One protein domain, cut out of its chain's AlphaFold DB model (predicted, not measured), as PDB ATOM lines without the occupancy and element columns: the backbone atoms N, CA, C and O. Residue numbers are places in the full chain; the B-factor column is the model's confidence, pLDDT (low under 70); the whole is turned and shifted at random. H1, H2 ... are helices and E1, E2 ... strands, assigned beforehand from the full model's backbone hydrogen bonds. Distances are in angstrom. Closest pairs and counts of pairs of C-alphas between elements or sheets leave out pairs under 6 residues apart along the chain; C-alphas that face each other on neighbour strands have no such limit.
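AT A GLANCE: This is residues 86 to 200 of the 375 residues of an uncharacterized protein of Tetradesmus obliquus (UniProt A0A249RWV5). H3 lies in the middle, with H4 folded back beside it as a helical hairpin and the first part of H3 over a small twisted sheet of three strands. H1 and H2 stand round H3 with few contacts, and a long loop, residues 116 to 133, leads from H2 to the sheet's edge strand E1. The printed part has 115 residues with four named helices and three named strands, in the order H1 H2 E1 E2 E3 H3 H4; the sheet, E1 E2 E3, is antiparallel, and the class is mixed. The whole is only just loose, close to compact, with a radius of gyration of the C-alphas of 16.4 A and spans of 47 by 36 by 30 A.

HOW THE PARTS SIT: H1, residues 89 to 100, is near H2, residues 105 to 115, with 7 pairs of C-alphas within 10 A. H2 is close but not clearly touching H3, residues 170 to 184; their closest C-alphas, of Tyr 106 and Tyr 178, are 7.8 A apart. E1, residues 134 to 137, and E2, residues 142 to 150, form an antiparallel hairpin, with N 135 and O 144 2.8 A apart. E2 and E3, residues 165 to 169, form another, with N 147 and O 168 2.8 A apart; the three strands are a meander, each the antiparallel neighbour of the one before. H3 is on the sheet at a height of 11.2 A. H4, residues 187 to 196, touches H3 at a shallow tilt of 19 degrees, opposite ways; the closest C-alphas, of Phe 181 and Asp 189, are 5.1 A apart. In H1, H2, H3 and H4 every O i to N i+4 pair is within hydrogen-bond range.

IN THESE COORDINATES: H1 begins at C-alpha 89, (-30.453, -15.142, 41.487). E2 measures 24.6 A and H3 21.3 A from first to last C-alpha. H4 ends at C-alpha 196, (-3.412, -21.874, 38.783).

THE WHOLE: The C-alphas farthest apart, of Ala 101 and Gln 128, are 48.7 A apart. The printed part has no cut; the links H2 to E1 and E2 to E3 are long. Among the residues with pLDDT under 70 are 112 to 133.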
ATOM      1  N   PRO A  86     -22.073  -9.974  41.447       42.19
ATOM      2  CA  PRO A  86     -23.389 -10.401  41.032       42.19
ATOM      3  C   PRO A  86     -23.838 -11.529  41.960       42.19
ATOM      4  O   PRO A  86     -23.749 -12.704  41.631       42.19
ATOM      5  N   ILE A  87     -24.396 -11.174  43.118       49.84
ATOM      6  CA  ILE A  87     -25.265 -12.063  43.907       49.84
ATOM      7  C   ILE A  87     -26.656 -12.087  43.247       49.84
ATOM      8  O   ILE A  87     -27.695 -11.954  43.890       49.84
ATOM      9  N   SER A  88     -26.704 -12.139  41.916       62.25
ATOM     10  CA  SER A  88     -27.969 -12.251  41.209       62.25
ATOM     11  C   SER A  88     -28.481 -13.677  41.371       62.25
ATOM     12  O   SER A  88     -27.721 -14.649  41.354       62.25
ATOM     13  N   LYS A  89     -29.802 -13.826  41.467       67.62
ATOM     14  CA  LYS A  89     -30.453 -15.142  41.487       67.62
ATOM     15  C   LYS A  89     -30.027 -15.996  40.282       67.62
ATOM     16  O   LYS A  89     -29.886 -17.208  40.407       67.62
ATOM     17  N   SER A  90     -29.735 -15.367  39.137       65.94
ATOM     18  CA  SER A  90     -29.211 -16.036  37.940       65.94
ATOM     19  C   SER A  90     -27.802 -16.610  38.123       65.94
ATOM     20  O   SER A  90     -27.554 -17.731  37.683       65.94
ATOM     21  N   PHE A  91     -26.902 -15.897  38.806       61.75
ATOM     22  CA  PHE A  91     -25.547 -16.367  39.102       61.75
ATOM     23  C   PHE A  91     -25.569 -17.556  40.067       61.75
ATOM     24  O   PHE A  91     -24.970 -18.591  39.779       61.75
ATOM     25  N   LEU A  92     -26.334 -17.451  41.160       70.12
ATOM     26  CA  LEU A  92     -26.507 -18.550  42.117       70.12
ATOM     27  C   LEU A  92     -27.085 -19.801  41.434       70.12
ATOM     28  O   LEU A  92     -26.545 -20.892  41.587       70.12
ATOM     29  N   THR A  93     -28.098 -19.627  40.576       75.06
ATOM     30  CA  THR A  93     -28.685 -20.724  39.785       75.06
ATOM     31  C   THR A  93     -27.664 -21.388  38.850       75.06
ATOM     32  O   THR A  93     -27.687 -22.605  38.662       75.06
ATOM     33  N   LEU A  94     -26.758 -20.613  38.238       70.56
ATOM     34  CA  LEU A  94     -25.706 -21.142  37.364       70.56
ATOM     35  C   LEU A  94     -24.703 -21.996  38.151       70.56
ATOM     36  O   LEU A  94     -24.342 -23.081  37.692       70.56
ATOM     37  N   VAL A  95     -24.280 -21.527  39.328       68.62
ATOM     38  CA  VAL A  95     -23.380 -22.268  40.226       68.62
ATOM     39  C   VAL A  95     -24.038 -23.575  40.682       68.62
ATOM     40  O   VAL A  95     -23.429 -24.639  40.561       68.62
ATOM     41  N   GLU A  96     -25.310 -23.531  41.089       75.69
ATOM     42  CA  GLU A  96     -26.092 -24.709  41.492       75.69
ATOM     43  C   GLU A  96     -26.135 -25.777  40.383       75.69
ATOM     44  O   GLU A  96     -25.829 -26.948  40.615       75.69
ATOM     45  N   LYS A  97     -26.424 -25.366  39.138       77.19
ATOM     46  CA  LYS A  97     -26.461 -26.268  37.974       77.19
ATOM     47  C   LYS A  97     -25.102 -26.905  37.678       77.19
ATOM     48  O   LYS A  97     -25.038 -28.078  37.312       77.19
ATOM     49  N   ARG A  98     -24.000 -26.159  37.823       68.44
ATOM     50  CA  ARG A  98     -22.640 -26.696  37.610       68.44
ATOM     51  C   ARG A  98     -22.252 -27.700  38.692       68.44
ATOM     52  O   ARG A  98     -21.643 -28.721  38.364       68.44
ATOM     53  N   LYS A  99     -22.648 -27.434  39.941       71.31
ATOM     54  CA  LYS A  99     -22.474 -28.341  41.079       71.31
ATOM     55  C   LYS A  99     -23.236 -29.652  40.865       71.31
ATOM     56  O   LYS A  99     -22.634 -30.715  40.963       71.31
ATOM     57  N   GLN A 100     -24.513 -29.581  40.482       76.62
ATOM     58  CA  GLN A 100     -25.338 -30.761  40.173       76.62
ATOM     59  C   GLN A 100     -24.773 -31.595  39.015       76.62
ATOM     60  O   GLN A 100     -24.860 -32.816  39.027       76.62
ATOM     61  N   ALA A 101     -24.139 -30.952  38.032       74.81
ATOM     62  CA  ALA A 101     -23.522 -31.640  36.904       74.81
ATOM     63  C   ALA A 101     -22.165 -32.302  37.228       74.81
ATOM     64  O   ALA A 101     -21.505 -32.762  36.294       74.81
ATOM     65  N   GLY A 102     -21.701 -32.281  38.488       64.38
ATOM     66  CA  GLY A 102     -20.385 -32.802  38.883       64.38
ATOM     67  C   GLY A 102     -19.213 -32.073  38.216       64.38
ATOM     68  O   GLY A 102     -18.121 -32.619  38.094       64.38
ATOM     69  N   ARG A 103     -19.445 -30.852  37.716       60.56
ATOM     70  CA  ARG A 103     -18.496 -30.091  36.886       60.56
ATOM     71  C   ARG A 103     -17.897 -28.882  37.597       60.56
ATOM     72  O   ARG A 103     -17.146 -28.131  36.970       60.56
ATOM     73  N   ASP A 104     -18.221 -28.666  38.870       66.44
ATOM     74  CA  ASP A 104     -17.717 -27.519  39.624       66.44
ATOM     75  C   ASP A 104     -16.447 -27.855  40.418       66.44
ATOM     76  O   ASP A 104     -16.430 -27.940  41.646       66.44
ATOM     77  N   VAL A 105     -15.358 -28.039  39.670       63.66
ATOM     78  CA  VAL A 105     -14.023 -28.342  40.210       63.66
ATOM     79  C   VAL A 105     -13.495 -27.207  41.104       63.66
ATOM     80  O   VAL A 105     -12.600 -27.417  41.920       63.66
ATOM     81  N   TYR A 106     -14.060 -26.001  40.983       67.12
ATOM     82  CA  TYR A 106     -13.687 -24.853  41.801       67.12
ATOM     83  C   TYR A 106     -14.155 -25.004  43.255       67.12
ATOM     84  O   TYR A 106     -13.374 -24.775  44.176       67.12
ATOM     85  N   LEU A 107     -15.401 -25.434  43.483       67.56
ATOM     86  CA  LEU A 107     -15.924 -25.649  44.839       67.56
ATOM     87  C   LEU A 107     -15.169 -26.761  45.572       67.56
ATOM     88  O   LEU A 107     -14.815 -26.593  46.739       67.56
ATOM     89  N   GLU A 108     -14.879 -27.858  44.873       72.25
ATOM     90  CA  GLU A 108     -14.095 -28.967  45.419       72.25
ATOM     91  C   GLU A 108     -12.667 -28.519  45.763       72.25
ATOM     92  O   GLU A 108     -12.156 -28.829  46.838       72.25
ATOM     93  N   PHE A 109     -12.035 -27.722  44.893       69.38
ATOM     94  CA  PHE A 109     -10.739 -27.117  45.185       69.38
ATOM     95  C   PHE A 109     -10.799 -26.192  46.402       69.38
ATOM     96  O   PHE A 109      -9.955 -26.310  47.283       69.38
ATOM     97  N   MET A 110     -11.796 -25.310  46.499       69.19
ATOM     98  CA  MET A 110     -11.925 -24.403  47.644       69.19
ATOM     99  C   MET A 110     -12.183 -25.160  48.949       69.19
ATOM    100  O   MET A 110     -11.668 -24.766  49.993       69.19
ATOM    101  N   GLN A 111     -12.927 -26.268  48.911       73.06
ATOM    102  CA  GLN A 111     -13.075 -27.163  50.060       73.06
ATOM    103  C   GLN A 111     -11.748 -27.843  50.424       73.06
ATOM    104  O   GLN A 111     -11.360 -27.813  51.590       73.06
ATOM    105  N   LYS A 112     -11.005 -28.364  49.440       69.38
ATOM    106  CA  LYS A 112      -9.665 -28.939  49.643       69.38
ATOM    107  C   LYS A 112      -8.669 -27.911  50.184       69.38
ATOM    108  O   LYS A 112      -7.884 -28.233  51.067       69.38
ATOM    109  N   MET A 113      -8.718 -26.664  49.720       63.16
ATOM    110  CA  MET A 113      -7.883 -25.569  50.229       63.16
ATOM    111  C   MET A 113      -8.262 -25.171  51.655       63.16
ATOM    112  O   MET A 113      -7.377 -24.955  52.475       63.16
ATOM    113  N   LYS A 114      -9.562 -25.141  51.987       66.12
ATOM    114  CA  LYS A 114     -10.027 -24.947  53.372       66.12
ATOM    115  C   LYS A 114      -9.548 -26.059  54.310       66.12
ATOM    116  O   LYS A 114      -9.357 -25.793  55.492       66.12
ATOM    117  N   GLN A 115      -9.374 -27.280  53.798       66.19
ATOM    118  CA  GLN A 115      -8.834 -28.419  54.548       66.19
ATOM    119  C   GLN A 115      -7.301 -28.374  54.655       66.19
ATOM    120  O   GLN A 115      -6.761 -28.713  55.700       66.19
ATOM    121  N   LYS A 116      -6.593 -27.880  53.629       57.47
ATOM    122  CA  LYS A 116      -5.125 -27.700  53.603       57.47
ATOM    123  C   LYS A 116      -4.624 -26.501  54.430       57.47
ATOM    124  O   LYS A 116      -3.642 -25.862  54.061       57.47
ATOM    125  N   LYS A 117      -5.267 -26.206  55.563       49.75
ATOM    126  CA  LYS A 117      -4.988 -25.074  56.471       49.75
ATOM    127  C   LYS A 117      -3.543 -24.973  57.002       49.75
ATOM    128  O   LYS A 117      -3.247 -24.004  57.684       49.75
ATOM    129  N   GLU A 118      -2.651 -25.914  56.701       49.88
ATOM    130  CA  GLU A 118      -1.303 -25.996  57.283       49.88
ATOM    131  C   GLU A 118      -0.185 -25.295  56.491       49.88
ATOM    132  O   GLU A 118       0.929 -25.199  56.991       49.88
ATOM    133  N   TYR A 119      -0.439 -24.738  55.301       47.41
ATOM    134  CA  TYR A 119       0.605 -24.025  54.534       47.41
ATOM    135  C   TYR A 119       0.718 -22.527  54.873       47.41
ATOM    136  O   TYR A 119       1.038 -21.718  54.006       47.41
ATOM    137  N   TYR A 120       0.451 -22.146  56.123       53.19
ATOM    138  CA  TYR A 120       0.712 -20.792  56.614       53.19
ATOM    139  C   TYR A 120       1.922 -20.839  57.530       53.19
ATOM    140  O   TYR A 120       1.884 -21.432  58.606       53.19
ATOM    141  N   THR A 121       3.018 -20.238  57.083       52.78
ATOM    142  CA  THR A 121       4.237 -20.154  57.880       52.78
ATOM    143  C   THR A 121       4.008 -19.116  58.985       52.78
ATOM    144  O   THR A 121       3.687 -17.964  58.671       52.78
ATOM    145  N   PRO A 122       4.135 -19.478  60.274       45.72
ATOM    146  CA  PRO A 122       4.130 -18.491  61.351       45.72
ATOM    147  C   PRO A 122       5.223 -17.453  61.075       45.72
ATOM    148  O   PRO A 122       6.341 -17.847  60.737       45.72
ATOM    149  N   ALA A 123       4.945 -16.151  61.224       49.22
ATOM    150  CA  ALA A 123       5.967 -15.115  61.053       49.22
ATOM    151  C   ALA A 123       6.895 -15.092  62.279       49.22
ATOM    152  O   ALA A 123       6.883 -14.169  63.092       49.22
ATOM    153  N   LYS A 124       7.677 -16.153  62.482       37.78
ATOM    154  CA  LYS A 124       8.674 -16.171  63.551       37.78
ATOM    155  C   LYS A 124       9.862 -15.309  63.135       37.78
ATOM    156  O   LYS A 124      10.705 -15.754  62.367       37.78
ATOM    157  N   GLY A 125       9.902 -14.094  63.687       49.75
ATOM    158  CA  GLY A 125      10.900 -13.067  63.394       49.75
ATOM    159  C   GLY A 125      10.619 -12.434  62.036       49.75
ATOM    160  O   GLY A 125      10.748 -13.098  61.017       49.75
ATOM    161  N   VAL A 126      10.184 -11.171  62.023       49.34
ATOM    162  CA  VAL A 126       9.904 -10.394  60.802       49.34
ATOM    163  C   VAL A 126      11.074 -10.573  59.836       49.34
ATOM    164  O   VAL A 126      12.182 -10.124  60.116       49.34
ATOM    165  N   VAL A 127      10.830 -11.334  58.768       52.53
ATOM    166  CA  VAL A 127      11.843 -11.876  57.858       52.53
ATOM    167  C   VAL A 127      12.785 -10.753  57.424       52.53
ATOM    168  O   VAL A 127      12.374  -9.847  56.697       52.53
ATOM    169  N   GLN A 128      14.047 -10.792  57.863       46.22
ATOM    170  CA  GLN A 128      15.099  -9.978  57.253       46.22
ATOM    171  C   GLN A 128      15.167 -10.386  55.774       46.22
ATOM    172  O   GLN A 128      15.669 -11.457  55.450       46.22
ATOM    173  N   GLY A 129      14.590  -9.566  54.888       54.94
ATOM    174  CA  GLY A 129      14.507  -9.848  53.450       54.94
ATOM    175  C   GLY A 129      13.114 -10.167  52.895       54.94
ATOM    176  O   GLY A 129      13.040 -10.671  51.777       54.94
ATOM    177  N   ALA A 130      12.026  -9.877  53.621       49.91
ATOM    178  CA  ALA A 130      10.676  -9.913  53.051       49.91
ATOM    179  C   ALA A 130      10.614  -9.096  51.744       49.91
ATOM    180  O   ALA A 130      11.076  -7.954  51.676       49.91
ATOM    181  N   THR A 131      10.073  -9.700  50.691       55.81
ATOM    182  CA  THR A 131       9.952  -9.061  49.375       55.81
ATOM    183  C   THR A 131       8.632  -8.290  49.277       55.81
ATOM    184  O   THR A 131       7.754  -8.433  50.122       55.81
ATOM    185  N   ASN A 132       8.439  -7.492  48.219       54.38
ATOM    186  CA  ASN A 132       7.197  -6.730  47.974       54.38
ATOM    187  C   ASN A 132       5.904  -7.585  47.889       54.38
ATOM    188  O   ASN A 132       4.827  -7.032  47.663       54.38
ATOM    189  N   SER A 133       5.997  -8.911  47.995       60.88
ATOM    190  CA  SER A 133       4.879  -9.859  47.979       60.88
ATOM    191  C   SER A 133       4.502 -10.408  49.357       60.88
ATOM    192  O   SER A 133       3.559 -11.179  49.433       60.88
ATOM    193  N   ASP A 134       5.177 -10.030  50.440       71.19
ATOM    194  CA  ASP A 134       4.936 -10.616  51.761       71.19
ATOM    195  C   ASP A 134       4.130  -9.648  52.653       71.19
ATOM    196  O   ASP A 134       4.579  -8.543  52.957       71.19
ATOM    197  N   PHE A 135       2.919 -10.037  53.066       76.69
ATOM    198  CA  PHE A 135       2.057  -9.270  53.976       76.69
ATOM    199  C   PHE A 135       1.987  -9.937  55.344       76.69
ATOM    200  O   PHE A 135       1.505 -11.058  55.469       76.69
ATOM    201  N   VAL A 136       2.422  -9.236  56.389       76.00
ATOM    202  CA  VAL A 136       2.313  -9.727  57.766       76.00
ATOM    203  C   VAL A 136       0.991  -9.253  58.364       76.00
ATOM    204  O   VAL A 136       0.791  -8.054  58.562       76.00
ATOM    205  N   ASP A 137       0.091 -10.184  58.674       75.12
ATOM    206  CA  ASP A 137      -1.135  -9.881  59.412       75.12
ATOM    207  C   ASP A 137      -0.774  -9.550  60.865       75.12
ATOM    208  O   ASP A 137      -0.362 -10.415  61.638       75.12
ATOM    209  N   SER A 138      -0.940  -8.285  61.249       75.88
ATOM    210  CA  SER A 138      -0.595  -7.788  62.584       75.88
ATOM    211  C   SER A 138      -1.425  -8.403  63.709       75.88
ATOM    212  O   SER A 138      -0.992  -8.380  64.858       75.88
ATOM    213  N   ARG A 139      -2.607  -8.958  63.409       76.19
ATOM    214  CA  ARG A 139      -3.473  -9.584  64.420       76.19
ATOM    215  C   ARG A 139      -3.042 -11.001  64.737       76.19
ATOM    216  O   ARG A 139      -3.131 -11.429  65.882       76.19
ATOM    217  N   THR A 140      -2.640 -11.736  63.710       77.50
ATOM    218  CA  THR A 140      -2.378 -13.171  63.817       77.50
ATOM    219  C   THR A 140      -0.887 -13.501  63.794       77.50
ATOM    220  O   THR A 140      -0.500 -14.600  64.184       77.50
ATOM    221  N   GLY A 141      -0.041 -12.556  63.372       79.00
ATOM    222  CA  GLY A 141       1.396 -12.754  63.223       79.00
ATOM    223  C   GLY A 141       1.751 -13.734  62.105       79.00
ATOM    224  O   GLY A 141       2.813 -14.348  62.159       79.00
ATOM    225  N   PHE A 142       0.877 -13.939  61.114       73.75
ATOM    226  CA  PHE A 142       1.177 -14.771  59.946       73.75
ATOM    227  C   PHE A 142       1.680 -13.925  58.780       73.75
ATOM    228  O   PHE A 142       1.189 -12.826  58.535       73.75
ATOM    229  N   CYS A 143       2.651 -14.464  58.046       76.19
ATOM    230  CA  CYS A 143       3.135 -13.873  56.807       76.19
ATOM    231  C   CYS A 143       2.404 -14.525  55.627       76.19
ATOM    232  O   CYS A 143       2.497 -15.733  55.411       76.19
ATOM    233  N   HIS A 144       1.664 -13.723  54.873       78.31
ATOM    234  CA  HIS A 144       0.923 -14.127  53.690       78.31
ATOM    235  C   HIS A 144       1.694 -13.742  52.433       78.31
ATOM    236  O   HIS A 144       2.020 -12.576  52.235       78.31
ATOM    237  N   TYR A 145       1.912 -14.710  51.547       81.56
ATOM    238  CA  TYR A 145       2.357 -14.428  50.188       81.56
ATOM    239  C   TYR A 145       1.186 -13.871  49.361       81.56
ATOM    240  O   TYR A 145       0.122 -14.494  49.258       81.56
ATOM    241  N   LEU A 146       1.397 -12.697  48.774       85.75
ATOM    242  CA  LEU A 146       0.462 -11.966  47.934       85.75
ATOM    243  C   LEU A 146       0.959 -11.899  46.490       85.75
ATOM    244  O   LEU A 146       2.108 -11.574  46.193       85.75
ATOM    245  N   GLU A 147       0.038 -12.131  45.567       87.75
ATOM    246  CA  GLU A 147       0.250 -12.047  44.134       87.75
ATOM    247  C   GLU A 147      -0.361 -10.760  43.579       87.75
ATOM    248  O   GLU A 147      -1.473 -10.362  43.929       87.75
ATOM    249  N   LYS A 148       0.354 -10.116  42.650       91.44
ATOM    250  CA  LYS A 148      -0.184  -8.989  41.881       91.44
ATOM    251  C   LYS A 148      -1.210  -9.494  40.864       91.44
ATOM    252  O   LYS A 148      -0.841 -10.089  39.850       91.44
ATOM    253  N   HIS A 149      -2.480  -9.177  41.087       94.12
ATOM    254  CA  HIS A 149      -3.586  -9.443  40.170       94.12
ATOM    255  C   HIS A 149      -3.996  -8.152  39.445       94.12
ATOM    256  O   HIS A 149      -4.190  -7.114  40.073       94.12
ATOM    257  N   ARG A 150      -4.213  -8.204  38.122       95.12
ATOM    258  CA  ARG A 150      -4.754  -7.056  37.368       95.12
ATOM    259  C   ARG A 150      -6.284  -7.043  37.379       95.12
ATOM    260  O   ARG A 150      -6.878  -8.014  36.924       95.12
ATOM    261  N   ILE A 151      -6.926  -5.971  37.845       93.94
ATOM    262  CA  ILE A 151      -8.398  -5.847  37.896       93.94
ATOM    263  C   ILE A 151      -8.997  -6.081  36.498       93.94
ATOM    264  O   ILE A 151      -9.850  -6.957  36.310       93.94
ATOM    265  N   LEU A 152      -8.492  -5.344  35.506       95.56
ATOM    266  CA  LEU A 152      -8.660  -5.630  34.086       95.56
ATOM    267  C   LEU A 152      -7.487  -6.494  33.601       95.56
ATOM    268  O   LEU A 152      -6.329  -6.102  33.767       95.56
ATOM    269  N   PRO A 153      -7.739  -7.658  32.987       94.94
ATOM    270  CA  PRO A 153      -6.691  -8.557  32.535       94.94
ATOM    271  C   PRO A 153      -6.022  -8.051  31.253       94.94
ATOM    272  O   PRO A 153      -6.566  -7.241  30.503       94.94
ATOM    273  N   GLY A 154      -4.833  -8.580  30.955       91.69
ATOM    274  CA  GLY A 154      -4.036  -8.139  29.803       91.69
ATOM    275  C   GLY A 154      -4.713  -8.310  28.442       91.69
ATOM    276  O   GLY A 154      -4.517  -7.479  27.563       91.69
ATOM    277  N   TYR A 155      -5.548  -9.338  28.269       88.62
ATOM    278  CA  TYR A 155      -6.293  -9.540  27.021       88.62
ATOM    279  C   TYR A 155      -7.443  -8.529  26.831       88.62
ATOM    280  O   TYR A 155      -7.986  -8.426  25.736       88.62
ATOM    281  N   GLU A 156      -7.795  -7.768  27.874       92.69
ATOM    282  CA  GLU A 156      -8.713  -6.617  27.849       92.69
ATOM    283  C   GLU A 156      -7.939  -5.289  27.945       92.69
ATOM    284  O   GLU A 156      -8.468  -4.275  28.381       92.69
ATOM    285  N   SER A 157      -6.670  -5.281  27.520       94.00
ATOM    286  CA  SER A 157      -5.769  -4.114  27.566       94.00
ATOM    287  C   SER A 157      -5.423  -3.617  28.974       94.00
ATOM    288  O   SER A 157      -4.882  -2.524  29.134       94.00
ATOM    289  N   GLY A 158      -5.690  -4.411  30.012       94.88
ATOM    290  CA  GLY A 158      -5.325  -4.052  31.375       94.88
ATOM    291  C   GLY A 158      -3.818  -4.134  31.628       94.88
ATOM    292  O   GLY A 158      -3.146  -5.099  31.245       94.88
ATOM    293  N   THR A 159      -3.279  -3.121  32.303       95.12
ATOM    294  CA  THR A 159      -1.843  -2.957  32.591       95.12
ATOM    295  C   THR A 159      -1.531  -3.231  34.068       95.12
ATOM    296  O   THR A 159      -2.444  -3.378  34.872       95.12
ATOM    297  N   TYR A 160      -0.250  -3.319  34.441       92.88
ATOM    298  CA  TYR A 160       0.191  -3.440  35.847       92.88
ATOM    299  C   TYR A 160       0.355  -2.076  36.541       92.88
ATOM    300  O   TYR A 160       1.230  -1.900  37.387       92.88
ATOM    301  N   ARG A 161      -0.448  -1.083  36.153       92.38
ATOM    302  CA  ARG A 161      -0.492   0.202  36.856       92.38
ATOM    303  C   ARG A 161      -1.174   0.020  38.211       92.38
ATOM    304  O   ARG A 161      -1.980  -0.898  38.374       92.38
ATOM    305  N   GLU A 162      -0.826   0.866  39.173       90.69
ATOM    306  CA  GLU A 162      -1.325   0.777  40.553       90.69
ATOM    307  C   GLU A 162      -2.856   0.872  40.626       90.69
ATOM    308  O   GLU A 162      -3.479   0.136  41.380       90.69
ATOM    309  N   ASP A 163      -3.476   1.677  39.760       94.81
ATOM    310  CA  ASP A 163      -4.934   1.822  39.638       94.81
ATOM    311  C   ASP A 163      -5.652   0.571  39.096       94.81
ATOM    312  O   ASP A 163      -6.855   0.408  39.292       94.81
ATOM    313  N   ASN A 164      -4.925  -0.325  38.426       96.00
ATOM    314  CA  ASN A 164      -5.445  -1.563  37.852       96.00
ATOM    315  C   ASN A 164      -4.843  -2.815  38.505       96.00
ATOM    316  O   ASN A 164      -5.031  -3.917  37.990       96.00
ATOM    317  N   THR A 165      -4.108  -2.682  39.609       93.81
ATOM    318  CA  THR A 165      -3.437  -3.811  40.262       93.81
ATOM    319  C   THR A 165      -3.852  -3.898  41.719       93.81
ATOM    320  O   THR A 165      -3.809  -2.917  42.447       93.81
ATOM    321  N   VAL A 166      -4.220  -5.099  42.150       92.38
ATOM    322  CA  VAL A 166      -4.515  -5.416  43.547       92.38
ATOM    323  C   VAL A 166      -3.626  -6.565  43.994       92.38
ATOM    324  O   VAL A 166      -3.249  -7.421  43.190       92.38
ATOM    325  N   LEU A 167      -3.262  -6.566  45.271       88.50
ATOM    326  CA  LEU A 167      -2.545  -7.673  45.888       88.50
ATOM    327  C   LEU A 167      -3.572  -8.641  46.467       88.50
ATOM    328  O   LEU A 167      -4.421  -8.234  47.256       88.50
ATOM    329  N   LEU A 168      -3.511  -9.895  46.037       87.31
ATOM    330  CA  LEU A 168      -4.422 -10.954  46.458       87.31
ATOM    331  C   LEU A 168      -3.612 -12.134  46.968       87.31
ATOM    332  O   LEU A 168      -2.570 -12.465  46.405       87.31
ATOM    333  N   THR A 169      -4.108 -12.827  47.983       85.19
ATOM    334  CA  THR A 169      -3.591 -14.163  48.288       85.19
ATOM    335  C   THR A 169      -3.826 -15.090  47.090       85.19
ATOM    336  O   THR A 169      -4.741 -14.879  46.288       85.19
ATOM    337  N   PHE A 170      -3.036 -16.156  46.960       85.31
ATOM    338  CA  PHE A 170      -3.222 -17.122  45.871       85.31
ATOM    339  C   PHE A 170      -4.679 -17.641  45.751       85.31
ATOM    340  O   PHE A 170      -5.224 -17.615  44.644       85.31
ATOM    341  N   PRO A 171      -5.382 -18.038  46.839       84.62
ATOM    342  CA  PRO A 171      -6.792 -18.430  46.753       84.62
ATOM    343  C   PRO A 171      -7.712 -17.319  46.231       84.62
ATOM    344  O   PRO A 171      -8.611 -17.590  45.435       84.62
ATOM    345  N   GLU A 172      -7.491 -16.070  46.647       86.94
ATOM    346  CA  GLU A 172      -8.263 -14.918  46.172       86.94
ATOM    347  C   GLU A 172      -7.990 -14.623  44.696       86.94
ATOM    348  O   GLU A 172      -8.922 -14.313  43.956       86.94
ATOM    349  N   HIS A 173      -6.749 -14.786  44.234       93.00
ATOM    350  CA  HIS A 173      -6.379 -14.626  42.830       93.00
ATOM    351  C   HIS A 173      -7.088 -15.668  41.947       93.00
ATOM    352  O   HIS A 173      -7.697 -15.313  40.933       93.00
ATOM    353  N   VAL A 174      -7.119 -16.939  42.367       90.12
ATOM    354  CA  VAL A 174      -7.912 -17.973  41.676       90.12
ATOM    355  C   VAL A 174      -9.403 -17.615  41.693       90.12
ATOM    356  O   VAL A 174     -10.080 -17.740  40.667       90.12
ATOM    357  N   HIS A 175      -9.924 -17.147  42.835       90.25
ATOM    358  CA  HIS A 175     -11.330 -16.765  42.961       90.25
ATOM    359  C   HIS A 175     -11.701 -15.613  42.025       90.25
ATOM    360  O   HIS A 175     -12.740 -15.676  41.369       90.25
ATOM    361  N   ALA A 176     -10.845 -14.599  41.914       93.81
ATOM    362  CA  ALA A 176     -11.057 -13.449  41.048       93.81
ATOM    363  C   ALA A 176     -11.194 -13.872  39.576       93.81
ATOM    364  O   ALA A 176     -12.175 -13.504  38.924       93.81
ATOM    365  N   HIS A 177     -10.297 -14.728  39.069       95.12
ATOM    366  CA  HIS A 177     -10.438 -15.288  37.721       95.12
ATOM    367  C   HIS A 177     -11.703 -16.144  37.565       95.12
ATOM    368  O   HIS A 177     -12.374 -16.064  36.536       95.12
ATOM    369  N   TYR A 178     -12.083 -16.929  38.578       91.44
ATOM    370  CA  TYR A 178     -13.302 -17.738  38.514       91.44
ATOM    371  C   TYR A 178     -14.571 -16.880  38.444       91.44
ATOM    372  O   TYR A 178     -15.424 -17.109  37.584       91.44
ATOM    373  N   LEU A 179     -14.678 -15.855  39.293       91.19
ATOM    374  CA  LEU A 179     -15.797 -14.913  39.281       91.19
ATOM    375  C   LEU A 179     -15.892 -14.175  37.943       91.19
ATOM    376  O   LEU A 179     -16.981 -14.068  37.378       91.19
ATOM    377  N   ARG A 180     -14.756 -13.728  37.394       94.31
ATOM    378  CA  ARG A 180     -14.709 -13.111  36.062       94.31
ATOM    379  C   ARG A 180     -15.166 -14.072  34.967       94.31
ATOM    380  O   ARG A 180     -15.979 -13.686  34.126       94.31
ATOM    381  N   PHE A 181     -14.721 -15.328  35.001       93.19
ATOM    382  CA  PHE A 181     -15.177 -16.344  34.053       93.19
ATOM    383  C   PHE A 181     -16.694 -16.544  34.123       93.19
ATOM    384  O   PHE A 181     -17.348 -16.584  33.084       93.19
ATOM    385  N   LEU A 182     -17.263 -16.651  35.324       86.44
ATOM    386  CA  LEU A 182     -18.706 -16.815  35.489       86.44
ATOM    387  C   LEU A 182     -19.492 -15.589  35.007       86.44
ATOM    388  O   LEU A 182     -20.549 -15.752  34.403       86.44
ATOM    389  N   GLN A 183     -18.969 -14.383  35.236       91.88
ATOM    390  CA  GLN A 183     -19.627 -13.137  34.848       91.88
ATOM    391  C   GLN A 183     -19.566 -12.874  33.336       91.88
ATOM    392  O   GLN A 183     -20.557 -12.455  32.742       91.88
ATOM    393  N   TYR A 184     -18.407 -13.090  32.704       91.44
ATOM    394  CA  TYR A 184     -18.155 -12.674  31.318       91.44
ATOM    395  C   TYR A 184     -18.022 -13.833  30.325       91.44
ATOM    396  O   TYR A 184     -17.940 -13.604  29.115       91.44
ATOM    397  N   GLY A 185     -17.936 -15.076  30.805       89.75
ATOM    398  CA  GLY A 185     -17.792 -16.274  29.975       89.75
ATOM    399  C   GLY A 185     -16.478 -16.355  29.189       89.75
ATOM    400  O   GLY A 185     -16.384 -17.133  28.238       89.75
ATOM    401  N   LYS A 186     -15.457 -15.554  29.526       90.81
ATOM    402  CA  LYS A 186     -14.210 -15.476  28.751       90.81
ATOM    403  C   LYS A 186     -13.347 -16.720  28.966       90.81
ATOM    404  O   LYS A 186     -12.978 -17.060  30.086       90.81
ATOM    405  N   VAL A 187     -12.955 -17.376  27.871       90.12
ATOM    406  CA  VAL A 187     -12.112 -18.588  27.910       90.12
ATOM    407  C   VAL A 187     -10.758 -18.323  28.579       90.12
ATOM    408  O   VAL A 187     -10.249 -19.197  29.273       90.12
ATOM    409  N   ALA A 188     -10.203 -17.118  28.430       90.56
ATOM    410  CA  ALA A 188      -8.942 -16.729  29.056       90.56
ATOM    411  C   ALA A 188      -8.983 -16.831  30.592       90.56
ATOM    412  O   ALA A 188      -8.056 -17.384  31.181       90.56
ATOM    413  N   ASP A 189     -10.073 -16.385  31.228       94.19
ATOM    414  CA  ASP A 189     -10.259 -16.499  32.681       94.19
ATOM    415  C   ASP A 189     -10.368 -17.968  33.117       94.19
ATOM    416  O   ASP A 189      -9.726 -18.382  34.079       94.19
ATOM    417  N   ARG A 190     -11.101 -18.803  32.363       89.88
ATOM    418  CA  ARG A 190     -11.169 -20.255  32.623       89.88
ATOM    419  C   ARG A 190      -9.793 -20.915  32.546       89.88
ATOM    420  O   ARG A 190      -9.454 -21.739  33.391       89.88
ATOM    421  N   VAL A 191      -9.006 -20.571  31.526       90.00
ATOM    422  CA  VAL A 191      -7.644 -21.096  31.353       90.00
ATOM    423  C   VAL A 191      -6.741 -20.642  32.502       90.00
ATOM    424  O   VAL A 191      -5.953 -21.454  32.984       90.00
ATOM    425  N   ALA A 192      -6.875 -19.396  32.971       92.38
ATOM    426  CA  ALA A 192      -6.139 -18.892  34.129       92.38
ATOM    427  C   ALA A 192      -6.464 -19.695  35.397       92.38
ATOM    428  O   ALA A 192      -5.539 -20.222  36.014       92.38
ATOM    429  N   VAL A 193      -7.754 -19.901  35.709       92.06
ATOM    430  CA  VAL A 193      -8.186 -20.757  36.832       92.06
ATOM    431  C   VAL A 193      -7.566 -22.146  36.711       92.06
ATOM    432  O   VAL A 193      -6.855 -22.578  37.610       92.06
ATOM    433  N   ASN A 194      -7.755 -22.833  35.583       87.88
ATOM    434  CA  ASN A 194      -7.252 -24.199  35.422       87.88
ATOM    435  C   ASN A 194      -5.725 -24.276  35.564       87.88
ATOM    436  O   ASN A 194      -5.213 -25.239  36.133       87.88
ATOM    437  N   LYS A 195      -4.993 -23.272  35.065       88.56
ATOM    438  CA  LYS A 195      -3.534 -23.209  35.188       88.56
ATOM    439  C   LYS A 195      -3.104 -23.032  36.641       88.56
ATOM    440  O   LYS A 195      -2.228 -23.765  37.089       88.56
ATOM    441  N   MET A 196      -3.720 -22.100  37.368       88.25
ATOM    442  CA  MET A 196      -3.412 -21.874  38.783       88.25
ATOM    443  C   MET A 196      -3.769 -23.098  39.630       88.25
ATOM    444  O   MET A 196      -3.003 -23.502  40.491       88.25
ATOM    445  N   LEU A 197      -4.871 -23.774  39.311       87.38
ATOM    446  CA  LEU A 197      -5.267 -25.023  39.960       87.38
ATOM    447  C   LEU A 197      -4.398 -26.238  39.581       87.38
ATOM    448  O   LEU A 197      -4.676 -27.345  40.039       87.38
ATOM    449  N   GLY A 198      -3.391 -26.079  38.713       84.25
ATOM    450  CA  GLY A 198      -2.558 -27.183  38.227       84.25
ATOM    451  C   GLY A 198      -3.321 -28.217  37.385       84.25
ATOM    452  O   GLY A 198      -2.856 -29.340  37.192       84.25
ATOM    453  N   GLN A 199      -4.502 -27.871  36.867       83.31
ATOM    454  CA  GLN A 199      -5.362 -28.783  36.115       83.31
ATOM    455  C   GLN A 199      -4.867 -28.970  34.681       83.31
ATOM    456  O   GLN A 199      -5.290 -28.283  33.749       83.31
ATOM    457  N   ASN A 200      -4.027 -29.981  34.476       81.50
ATOM    458  CA  ASN A 200      -3.513 -30.368  33.161       81.50
ATOM    459  C   ASN A 200      -4.398 -31.417  32.455       81.50
ATOM    460  O   ASN A 200      -3.924 -32.448  31.976       81.50
TER     461      ASN A 200